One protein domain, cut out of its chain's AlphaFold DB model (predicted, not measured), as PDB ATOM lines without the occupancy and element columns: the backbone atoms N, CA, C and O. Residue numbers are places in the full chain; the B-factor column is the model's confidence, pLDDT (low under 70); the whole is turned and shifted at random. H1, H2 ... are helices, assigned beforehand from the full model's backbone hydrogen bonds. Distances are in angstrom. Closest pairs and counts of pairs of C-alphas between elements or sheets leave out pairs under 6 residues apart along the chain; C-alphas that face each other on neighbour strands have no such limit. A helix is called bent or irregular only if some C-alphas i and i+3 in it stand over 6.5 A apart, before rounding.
ATOM      1  N   GLU A 391     151.027 177.821 151.840       86.44
ATOM      2  CA  GLU A 391     150.206 176.626 151.594       86.44
ATOM      3  C   GLU A 391     148.750 176.950 151.216       86.44
ATOM      4  O   GLU A 391     148.092 176.125 150.591       86.44
ATOM      5  N   ASP A 392     148.270 178.156 151.536       85.88
ATOM      6  CA  ASP A 392     146.900 178.593 151.238       85.88
ATOM      7  C   ASP A 392     146.726 179.062 149.776       85.88
ATOM      8  O   ASP A 392     145.628 179.442 149.369       85.88
ATOM      9  N   PHE A 393     147.803 179.057 148.978       85.12
ATOM     10  CA  PHE A 393     147.844 179.609 147.623       85.12
ATOM     11  C   PHE A 393     148.350 178.565 146.621       85.12
ATOM     12  O   PHE A 393     149.326 177.858 146.875       85.12
ATOM     13  N   SER A 394     147.696 178.488 145.461       80.88
ATOM     14  CA  SER A 394     148.096 177.608 144.358       80.88
ATOM     15  C   SER A 394     148.984 178.358 143.366       80.88
ATOM     16  O   SER A 394     148.577 179.399 142.846       80.88
ATOM     17  N   PHE A 395     150.160 177.804 143.069       76.94
ATOM     18  CA  PHE A 395     151.136 178.375 142.124       76.94
ATOM     19  C   PHE A 395     151.251 177.570 140.820       76.94
ATOM     20  O   PHE A 395     152.037 177.922 139.949       76.94
ATOM     21  N   ASP A 396     150.487 176.483 140.690       64.38
ATOM     22  CA  ASP A 396     150.767 175.398 139.738       64.38
ATOM     23  C   ASP A 396     150.556 175.761 138.253       64.38
ATOM     24  O   ASP A 396     151.032 175.031 137.386       64.38
ATOM     25  N   ASP A 397     149.909 176.891 137.948       58.22
ATOM     26  CA  ASP A 397     149.590 177.310 136.573       58.22
ATOM     27  C   ASP A 397     150.504 178.425 136.016       58.22
ATOM     28  O   ASP A 397     150.351 178.812 134.854       58.22
ATOM     29  N   ASP A 398     151.445 178.966 136.805       62.84
ATOM     30  CA  ASP A 398     152.264 180.113 136.384       62.84
ATOM     31  C   ASP A 398     153.671 180.098 137.013       62.84
ATOM     32  O   ASP A 398     153.853 180.489 138.167       62.84
ATOM     33  N   GLU A 399     154.686 179.676 136.244       64.06
ATOM     34  CA  GLU A 399     156.093 179.625 136.694       64.06
ATOM     35  C   GLU A 399     156.630 180.998 137.145       64.06
ATOM     36  O   GLU A 399     157.571 181.066 137.940       64.06
ATOM     37  N   ASP A 400     156.006 182.087 136.686       66.62
ATOM     38  CA  ASP A 400     156.384 183.460 137.017       66.62
ATOM     39  C   ASP A 400     155.903 183.900 138.418       66.62
ATOM     40  O   ASP A 400     156.378 184.912 138.943       66.62
ATOM     41  N   ILE A 401     154.975 183.165 139.051       78.00
ATOM     42  CA  ILE A 401     154.380 183.517 140.350       78.00
ATOM     43  C   ILE A 401     154.881 182.560 141.423       78.00
ATOM     44  O   ILE A 401     154.458 181.412 141.531       78.00
ATOM     45  N   ILE A 402     155.757 183.061 142.289       81.38
ATOM     46  CA  ILE A 402     156.445 182.237 143.290       81.38
ATOM     47  C   ILE A 402     156.064 182.601 144.731       81.38
ATOM     48  O   ILE A 402     156.442 181.887 145.676       81.38
ATOM     49  N   THR A 403     155.330 183.705 144.913       87.75
ATOM     50  CA  THR A 403     154.886 184.229 146.209       87.75
ATOM     51  C   THR A 403     153.363 184.394 146.287       87.75
ATOM     52  O   THR A 403     152.711 184.606 145.270       87.75
ATOM     53  N   PRO A 404     152.763 184.349 147.494       91.00
ATOM     54  CA  PRO A 404     151.315 184.535 147.662       91.00
ATOM     55  C   PRO A 404     150.841 185.986 147.442       91.00
ATOM     56  O   PRO A 404     149.640 186.254 147.387       91.00
ATOM     57  N   TYR A 405     151.764 186.947 147.334       93.44
ATOM     58  CA  TYR A 405     151.434 188.373 147.321       93.44
ATOM     59  C   TYR A 405     150.581 188.810 146.125       93.44
ATOM     60  O   TYR A 405     149.620 189.543 146.361       93.44
ATOM     61  N   PRO A 406     150.841 188.387 144.872       92.12
ATOM     62  CA  PRO A 406     150.042 188.834 143.735       92.12
ATOM     63  C   PRO A 406     148.572 188.433 143.843       92.12
ATOM     64  O   PRO A 406     147.688 189.272 143.655       92.12
ATOM     65  N   GLN A 407     148.305 187.183 144.231       92.19
ATOM     66  CA  GLN A 407     146.947 186.675 144.431       92.19
ATOM     67  C   GLN A 407     146.228 187.426 145.560       92.19
ATOM     68  O   GLN A 407     145.094 187.879 145.376       92.19
ATOM     69  N   HIS A 408     146.906 187.635 146.693       95.00
ATOM     70  CA  HIS A 408     146.345 188.380 147.822       95.00
ATOM     71  C   HIS A 408     146.042 189.840 147.465       95.00
ATOM     72  O   HIS A 408     144.923 190.309 147.676       95.00
ATOM     73  N   VAL A 409     146.991 190.547 146.847       95.62
ATOM     74  CA  VAL A 409     146.830 191.949 146.426       95.62
ATOM     75  C   VAL A 409     145.685 192.103 145.425       95.62
ATOM     76  O   VAL A 409     144.868 193.008 145.575       95.62
ATOM     77  N   HIS A 410     145.551 191.199 144.454       95.19
ATOM     78  CA  HIS A 410     144.415 191.204 143.530       95.19
ATOM     79  C   HIS A 410     143.071 191.058 144.264       95.19
ATOM     80  O   HIS A 410     142.119 191.781 143.958       95.19
ATOM     81  N   SER A 411     142.990 190.178 145.269       95.00
ATOM     82  CA  SER A 411     141.774 190.026 146.079       95.00
ATOM     83  C   SER A 411     141.419 191.315 146.837       95.00
ATOM     84  O   SER A 411     140.252 191.719 146.869       95.00
ATOM     85  N   LEU A 412     142.428 192.019 147.366       96.31
ATOM     86  CA  LEU A 412     142.260 193.303 148.043       96.31
ATOM     87  C   LEU A 412     141.827 194.407 147.076       96.31
ATOM     88  O   LEU A 412     140.908 195.151 147.404       96.31
ATOM     89  N   ILE A 413     142.414 194.478 145.876       96.69
ATOM     90  CA  ILE A 413     141.996 195.430 144.836       96.69
ATOM     91  C   ILE A 413     140.521 195.215 144.503       96.69
ATOM     92  O   ILE A 413     139.746 196.165 144.540       96.69
ATOM     93  N   LYS A 414     140.094 193.968 144.259       96.44
ATOM     94  CA  LYS A 414     138.682 193.647 143.991       96.44
ATOM     95  C   LYS A 414     137.764 194.087 145.128       96.44
ATOM     96  O   LYS A 414     136.718 194.684 144.873       96.44
ATOM     97  N   LYS A 415     138.163 193.833 146.377       96.19
ATOM     98  CA  LYS A 415     137.423 194.274 147.565       96.19
ATOM     99  C   LYS A 415     137.310 195.801 147.614       96.19
ATOM    100  O   LYS A 415     136.207 196.304 147.798       96.19
ATOM    101  N   ILE A 416     138.403 196.531 147.413       95.06
ATOM    102  CA  ILE A 416     138.447 198.001 147.480       95.06
ATOM    103  C   ILE A 416     137.633 198.631 146.340       95.06
ATOM    104  O   ILE A 416     136.805 199.505 146.585       95.06
ATOM    105  N   VAL A 417     137.769 198.126 145.113       95.69
ATOM    106  CA  VAL A 417     136.974 198.582 143.960       95.69
ATOM    107  C   VAL A 417     135.482 198.312 144.178       95.69
ATOM    108  O   VAL A 417     134.650 199.166 143.884       95.69
ATOM    109  N   SER A 418     135.116 197.173 144.784       96.00
ATOM    110  CA  SER A 418     133.715 196.886 145.139       96.00
ATOM    111  C   SER A 418     133.131 197.848 146.183       96.00
ATOM    112  O   SER A 418     131.912 197.955 146.299       96.00
ATOM    113  N   GLN A 419     133.986 198.563 146.920       95.31
ATOM    114  CA  GLN A 419     133.596 199.597 147.882       95.31
ATOM    115  C   GLN A 419     133.496 200.996 147.252       95.31
ATOM    116  O   GLN A 419     133.164 201.946 147.956       95.31
ATOM    117  N   GLY A 420     133.732 201.125 145.941       95.25
ATOM    118  CA  GLY A 420     133.534 202.364 145.187       95.25
ATOM    119  C   GLY A 420     134.794 203.199 144.942       95.25
ATOM    120  O   GLY A 420     134.664 204.313 144.448       95.25
ATOM    121  N   PHE A 421     135.983 202.689 145.270       95.50
ATOM    122  CA  PHE A 421     137.255 203.340 144.932       95.50
ATOM    123  C   PHE A 421     137.665 203.058 143.484       95.50
ATOM    124  O   PHE A 421     137.412 201.970 142.956       95.50
ATOM    125  N   GLU A 422     138.344 204.014 142.857       96.00
ATOM    126  CA  GLU A 422     138.882 203.853 141.510       96.00
ATOM    127  C   GLU A 422     140.286 203.237 141.552       96.00
ATOM    128  O   GLU A 422     141.006 203.331 142.545       96.00
ATOM    129  N   LEU A 423     140.729 202.625 140.445       93.38
ATOM    130  CA  LEU A 423     142.099 202.094 140.360       93.38
ATOM    131  C   LEU A 423     143.161 203.189 140.563       93.38
ATOM    132  O   LEU A 423     144.234 202.898 141.082       93.38
ATOM    133  N   GLY A 424     142.855 204.441 140.198       93.69
ATOM    134  CA  GLY A 424     143.738 205.593 140.405       93.69
ATOM    135  C   GLY A 424     143.973 205.954 141.876       93.69
ATOM    136  O   GLY A 424     144.967 206.607 142.180       93.69
ATOM    137  N   ASP A 425     143.113 205.488 142.788       94.38
ATOM    138  CA  ASP A 425     143.257 205.699 144.232       94.38
ATOM    139  C   ASP A 425     144.207 204.678 144.887       94.38
ATOM    140  O   ASP A 425     144.587 204.824 146.053       94.38
ATOM    141  N   ILE A 426     144.585 203.617 144.164       94.88
ATOM    142  CA  ILE A 426     145.332 202.480 144.704       94.88
ATOM    143  C   ILE A 426     146.813 202.601 144.336       94.88
ATOM    144  O   ILE A 426     147.192 202.580 143.168       94.88
ATOM    145  N   CYS A 427     147.679 202.638 145.351       95.12
ATOM    146  CA  CYS A 427     149.130 202.585 145.188       95.12
ATOM    147  C   CYS A 427     149.702 201.343 145.880       95.12
ATOM    148  O   CYS A 427     149.440 201.105 147.061       95.12
ATOM    149  N   ILE A 428     150.502 200.558 145.152       94.06
ATOM    150  CA  ILE A 428     151.170 199.359 145.674       94.06
ATOM    151  C   ILE A 428     152.665 199.651 145.800       94.06
ATOM    152  O   ILE A 428     153.361 199.843 144.803       94.06
ATOM    153  N   LEU A 429     153.170 199.657 147.033       94.25
ATOM    154  CA  LEU A 429     154.586 199.877 147.320       94.25
ATOM    155  C   LEU A 429     155.305 198.544 147.535       94.25
ATOM    156  O   LEU A 429     154.873 197.705 148.324       94.25
ATOM    157  N   VAL A 430     156.442 198.370 146.862       92.62
ATOM    158  CA  VAL A 430     157.300 197.183 146.976       92.62
ATOM    159  C   VAL A 430     158.737 197.581 147.286       92.62
ATOM    160  O   VAL A 430     159.193 198.668 146.933       92.62
ATOM    161  N   ARG A 431     159.492 196.682 147.927       92.88
ATOM    162  CA  ARG A 431     160.894 196.947 148.283       92.88
ATOM    163  C   ARG A 431     161.848 196.716 147.114       92.88
ATOM    164  O   ARG A 431     162.884 197.379 147.042       92.88
ATOM    165  N   LYS A 432     161.551 195.732 146.260       88.38
ATOM    166  CA  LYS A 432     162.417 195.280 145.163       88.38
ATOM    167  C   LYS A 432     161.684 195.322 143.829       88.38
ATOM    168  O   LYS A 432     160.512 194.972 143.749       88.38
ATOM    169  N   HIS A 433     162.432 195.627 142.772       84.06
ATOM    170  CA  HIS A 433     161.934 195.606 141.398       84.06
ATOM    171  C   HIS A 433     161.342 194.240 141.010       84.06
ATOM    172  O   HIS A 433     160.304 194.196 140.361       84.06
ATOM    173  N   THR A 434     161.941 193.135 141.465       85.44
ATOM    174  CA  THR A 434     161.443 191.777 141.188       85.44
ATOM    175  C   THR A 434     160.048 191.531 141.766       85.44
ATOM    176  O   THR A 434     159.238 190.882 141.124       85.44
ATOM    177  N   GLN A 435     159.739 192.092 142.941       89.38
ATOM    178  CA  GLN A 435     158.403 191.995 143.550       89.38
ATOM    179  C   GLN A 435     157.377 192.799 142.744       89.38
ATOM    180  O   GLN A 435     156.259 192.348 142.531       89.38
ATOM    181  N   GLY A 436     157.769 193.993 142.281       88.88
ATOM    182  CA  GLY A 436     156.929 194.816 141.411       88.88
ATOM    183  C   GLY A 436     156.674 194.161 140.056       88.88
ATOM    184  O   GLY A 436     155.566 194.248 139.548       88.88
ATOM    185  N   HIS A 437     157.675 193.468 139.507       84.75
ATOM    186  CA  HIS A 437     157.557 192.701 138.268       84.75
ATOM    187  C   HIS A 437     156.556 191.554 138.402       84.75
ATOM    188  O   HIS A 437     155.606 191.496 137.628       84.75
ATOM    189  N   GLU A 438     156.714 190.722 139.433       87.19
ATOM    190  CA  GLU A 438     155.802 189.614 139.743       87.19
ATOM    191  C   GLU A 438     154.349 190.110 139.907       87.19
ATOM    192  O   GLU A 438     153.419 189.566 139.310       87.19
ATOM    193  N   LEU A 439     154.147 191.206 140.653       89.81
ATOM    194  CA  LEU A 439     152.833 191.836 140.825       89.81
ATOM    195  C   LEU A 439     152.263 192.383 139.514       89.81
ATOM    196  O   LEU A 439     151.098 192.135 139.210       89.81
ATOM    197  N   ALA A 440     153.056 193.130 138.744       87.38
ATOM    198  CA  ALA A 440     152.600 193.750 137.504       87.38
ATOM    199  C   ALA A 440     152.216 192.698 136.460       87.38
ATOM    200  O   ALA A 440     151.144 192.799 135.868       87.38
ATOM    201  N   GLN A 441     153.045 191.666 136.276       83.25
ATOM    202  CA  GLN A 441     152.743 190.555 135.374       83.25
ATOM    203  C   GLN A 441     151.426 189.877 135.747       83.25
ATOM    204  O   GLN A 441     150.571 189.694 134.881       83.25
ATOM    205  N   TYR A 442     151.233 189.552 137.028       88.25
ATOM    206  CA  TYR A 442     150.000 188.916 137.477       88.25
ATOM    207  C   TYR A 442     148.779 189.819 137.288       88.25
ATOM    208  O   TYR A 442     147.782 189.387 136.722       88.25
ATOM    209  N   LEU A 443     148.844 191.080 137.719       89.12
ATOM    210  CA  LEU A 443     147.713 192.006 137.618       89.12
ATOM    211  C   LEU A 443     147.321 192.277 136.158       89.12
ATOM    212  O   LEU A 443     146.133 192.265 135.849       89.12
ATOM    213  N   VAL A 444     148.295 192.418 135.251       85.38
ATOM    214  CA  VAL A 444     148.037 192.557 133.808       85.38
ATOM    215  C   VAL A 444     147.394 191.290 133.232       85.38
ATOM    216  O   VAL A 444     146.451 191.403 132.456       85.38
ATOM    217  N   LYS A 445     147.838 190.087 133.640       83.31
ATOM    218  CA  LYS A 445     147.181 188.813 133.265       83.31
ATOM    219  C   LYS A 445     145.725 188.736 133.759       83.31
ATOM    220  O   LYS A 445     144.936 188.000 133.182       83.31
ATOM    221  N   GLN A 446     145.376 189.469 134.817       87.38
ATOM    222  CA  GLN A 446     144.024 189.556 135.385       87.38
ATOM    223  C   GLN A 446     143.229 190.773 134.873       87.38
ATOM    224  O   GLN A 446     142.259 191.179 135.514       87.38
ATOM    225  N   ASP A 447     143.651 191.374 133.754       86.12
ATOM    226  CA  ASP A 447     143.038 192.553 133.124       86.12
ATOM    227  C   ASP A 447     143.003 193.817 134.012       86.12
ATOM    228  O   ASP A 447     142.206 194.734 133.797       86.12
ATOM    229  N   ILE A 448     143.893 193.914 135.004       88.88
ATOM    230  CA  ILE A 448     144.059 195.118 135.823       88.88
ATOM    231  C   ILE A 448     145.139 195.999 135.197       88.88
ATOM    232  O   ILE A 448     146.291 195.595 135.032       88.88
ATOM    233  N   THR A 449     144.773 197.242 134.876       85.31
ATOM    234  CA  THR A 449     145.726 198.232 134.363       85.31
ATOM    235  C   THR A 449     146.688 198.651 135.472       85.31
ATOM    236  O   THR A 449     146.265 199.156 136.510       85.31
ATOM    237  N   VAL A 450     147.986 198.462 135.236       85.38
ATOM    238  CA  VAL A 450     149.060 198.850 136.155       85.38
ATOM    239  C   VAL A 450     149.859 199.988 135.533       85.38
ATOM    240  O   VAL A 450     150.216 199.928 134.359       85.38
ATOM    241  N   VAL A 451     150.167 201.011 136.329       81.50
ATOM    242  CA  VAL A 451     151.142 202.051 135.980       81.50
ATOM    243  C   VAL A 451     152.366 201.854 136.868       81.50
ATOM    244  O   VAL A 451     152.283 201.958 138.089       81.50
ATOM    245  N   SER A 452     153.507 201.538 136.263       73.00
ATOM    246  CA  SER A 452     154.797 201.384 136.946       73.00
ATOM    247  C   SER A 452     155.891 202.057 136.121       73.00
ATOM    248  O   SER A 452     155.667 202.311 134.941       73.00
ATOM    249  N   GLY A 453     157.067 202.315 136.707       63.00
ATOM    250  CA  GLY A 453     158.203 202.892 135.973       63.00
ATOM    251  C   GLY A 453     158.452 202.183 134.633       63.00
ATOM    252  O   GLY A 453     158.342 200.957 134.564       63.00
ATOM    253  N   ASP A 454     158.745 202.969 133.591       56.81
ATOM    254  CA  ASP A 454     158.562 202.638 132.164       56.81
ATOM    255  C   ASP A 454     159.054 201.247 131.715       56.81
ATOM    256  O   ASP A 454     158.451 200.634 130.836       56.81
ATOM    257  N   SER A 455     160.113 200.699 132.318       59.12
ATOM    258  CA  SER A 455     160.685 199.405 131.922       59.12
ATOM    259  C   SER A 455     159.822 198.194 132.295       59.12
ATOM    260  O   SER A 455     159.790 197.219 131.547       59.12
ATOM    261  N   LEU A 456     159.093 198.251 133.414       62.94
ATOM    262  CA  LEU A 456     158.332 197.113 133.941       62.94
ATOM    263  C   LEU A 456     157.168 196.705 133.034       62.94
ATOM    264  O   LEU A 456     156.950 195.518 132.803       62.94
ATOM    265  N   LEU A 457     156.435 197.686 132.504       62.78
ATOM    266  CA  LEU A 457     155.288 197.444 131.623       62.78
ATOM    267  C   LEU A 457     155.729 196.987 130.235       62.78
ATOM    268  O   LEU A 457     155.088 196.130 129.628       62.78
ATOM    269  N   VAL A 458     156.837 197.549 129.748       67.25
ATOM    270  CA  VAL A 458     157.421 197.184 128.457       67.25
ATOM    271  C   VAL A 458     157.907 195.734 128.495       67.25
ATOM    272  O   VAL A 458     157.576 194.970 127.597       67.25
ATOM    273  N   GLU A 459     158.598 195.313 129.556       66.25
ATOM    274  CA  GLU A 459     159.057 193.925 129.729       66.25
ATOM    275  C   GLU A 459     157.906 192.940 130.028       66.25
ATOM    276  O   GLU A 459     157.908 191.797 129.563       66.25
ATOM    277  N   ALA A 460     156.876 193.374 130.761       67.50
ATOM    278  CA  ALA A 460     155.703 192.547 131.047       67.50
ATOM    279  C   ALA A 460     154.772 192.365 129.834       67.50
ATOM    280  O   ALA A 460     153.970 191.427 129.827       67.50
ATOM    281  N   SER A 461     154.876 193.208 128.800       75.69
ATOM    282  CA  SER A 461     154.038 193.123 127.603       75.69
ATOM    283  C   SER A 461     154.381 191.891 126.750       75.69
ATOM    284  O   SER A 461     155.486 191.816 126.202       75.69
TER     285      SER A 461
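AT A GLANCE: This is residues 391 to 461 of the 545 residues of the protein "DNA helicase" of Nonlabens ulvanivorans (UniProt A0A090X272). Three helices are joined in a series, with H2 in the middle, the start of H1 crossing it steeply on one side and the short H3 packed on its other side. A long stretch without a named element, residues 419 to 432, folds back from the end of H1 to the start of H2, and another, residues 391 to 404, leads into H1. The printed part has 71 residues with three named helices in the order H1, H2, H3 and no named strand; the class is all helix, though under half of the residues, 34 of 71, are in named elements. The whole is compact, with a radius of gyration of the C-alphas of 12.2 A and spans of 33 by 32 by 22 A.

IN THESE COORDINATES: From Glu 391, whose C-alpha is at (150.206, 176.626, 151.594), the printed part runs through residues 391 to 404 with no named element. H1, the longest helix, covers residues 405 to 418, 19.8 A from first to last C-alpha; C-alpha 405 is at (151.434, 188.373, 147.321). H2 covers residues 433 to 445 and is 18.2 A long. H3 covers residues 454 to 460 and is 10.5 A long, with C-alpha 460 at (155.703, 192.547, 131.047). H3 is neither bent nor irregular, but only just: C-alphas 454 and 457 are 6.2 A apart.

HOW THE PARTS SIT: H1 and H2 touch, with residues 405 to 410 of H1 and 438 to 443 of H2 alone; the closest C-alphas are those of Pro 406 and Leu 439, 5.0 A apart. Their lines stand at a steep tilt of 53 degrees, and they run the same way. H2 touches H3 with its residues 436 to 441 alone, and the closest C-alphas are those of Gln 441 and Ala 460, 5.6 A apart. These two also run the same way, at a steep tilt of 58 degrees. H1 and H3 are apart. In H1 and H2 every O i to N i+4 pair is within hydrogen-bond range; in H3, 2 of 3 are.

THE WHOLE: The two C-alphas farthest apart are those of Glu 391 and Asp 454, at 33.5 A. The link from H1 to H2 is long, with 14 residues, and the link from H2 to H3 is short, with 8. The printed part has no cut. The mean pLDDT of the printed part is 84.7, with residues 396 to 400 and 453 to 460 under 70; the mean of H3 is 63.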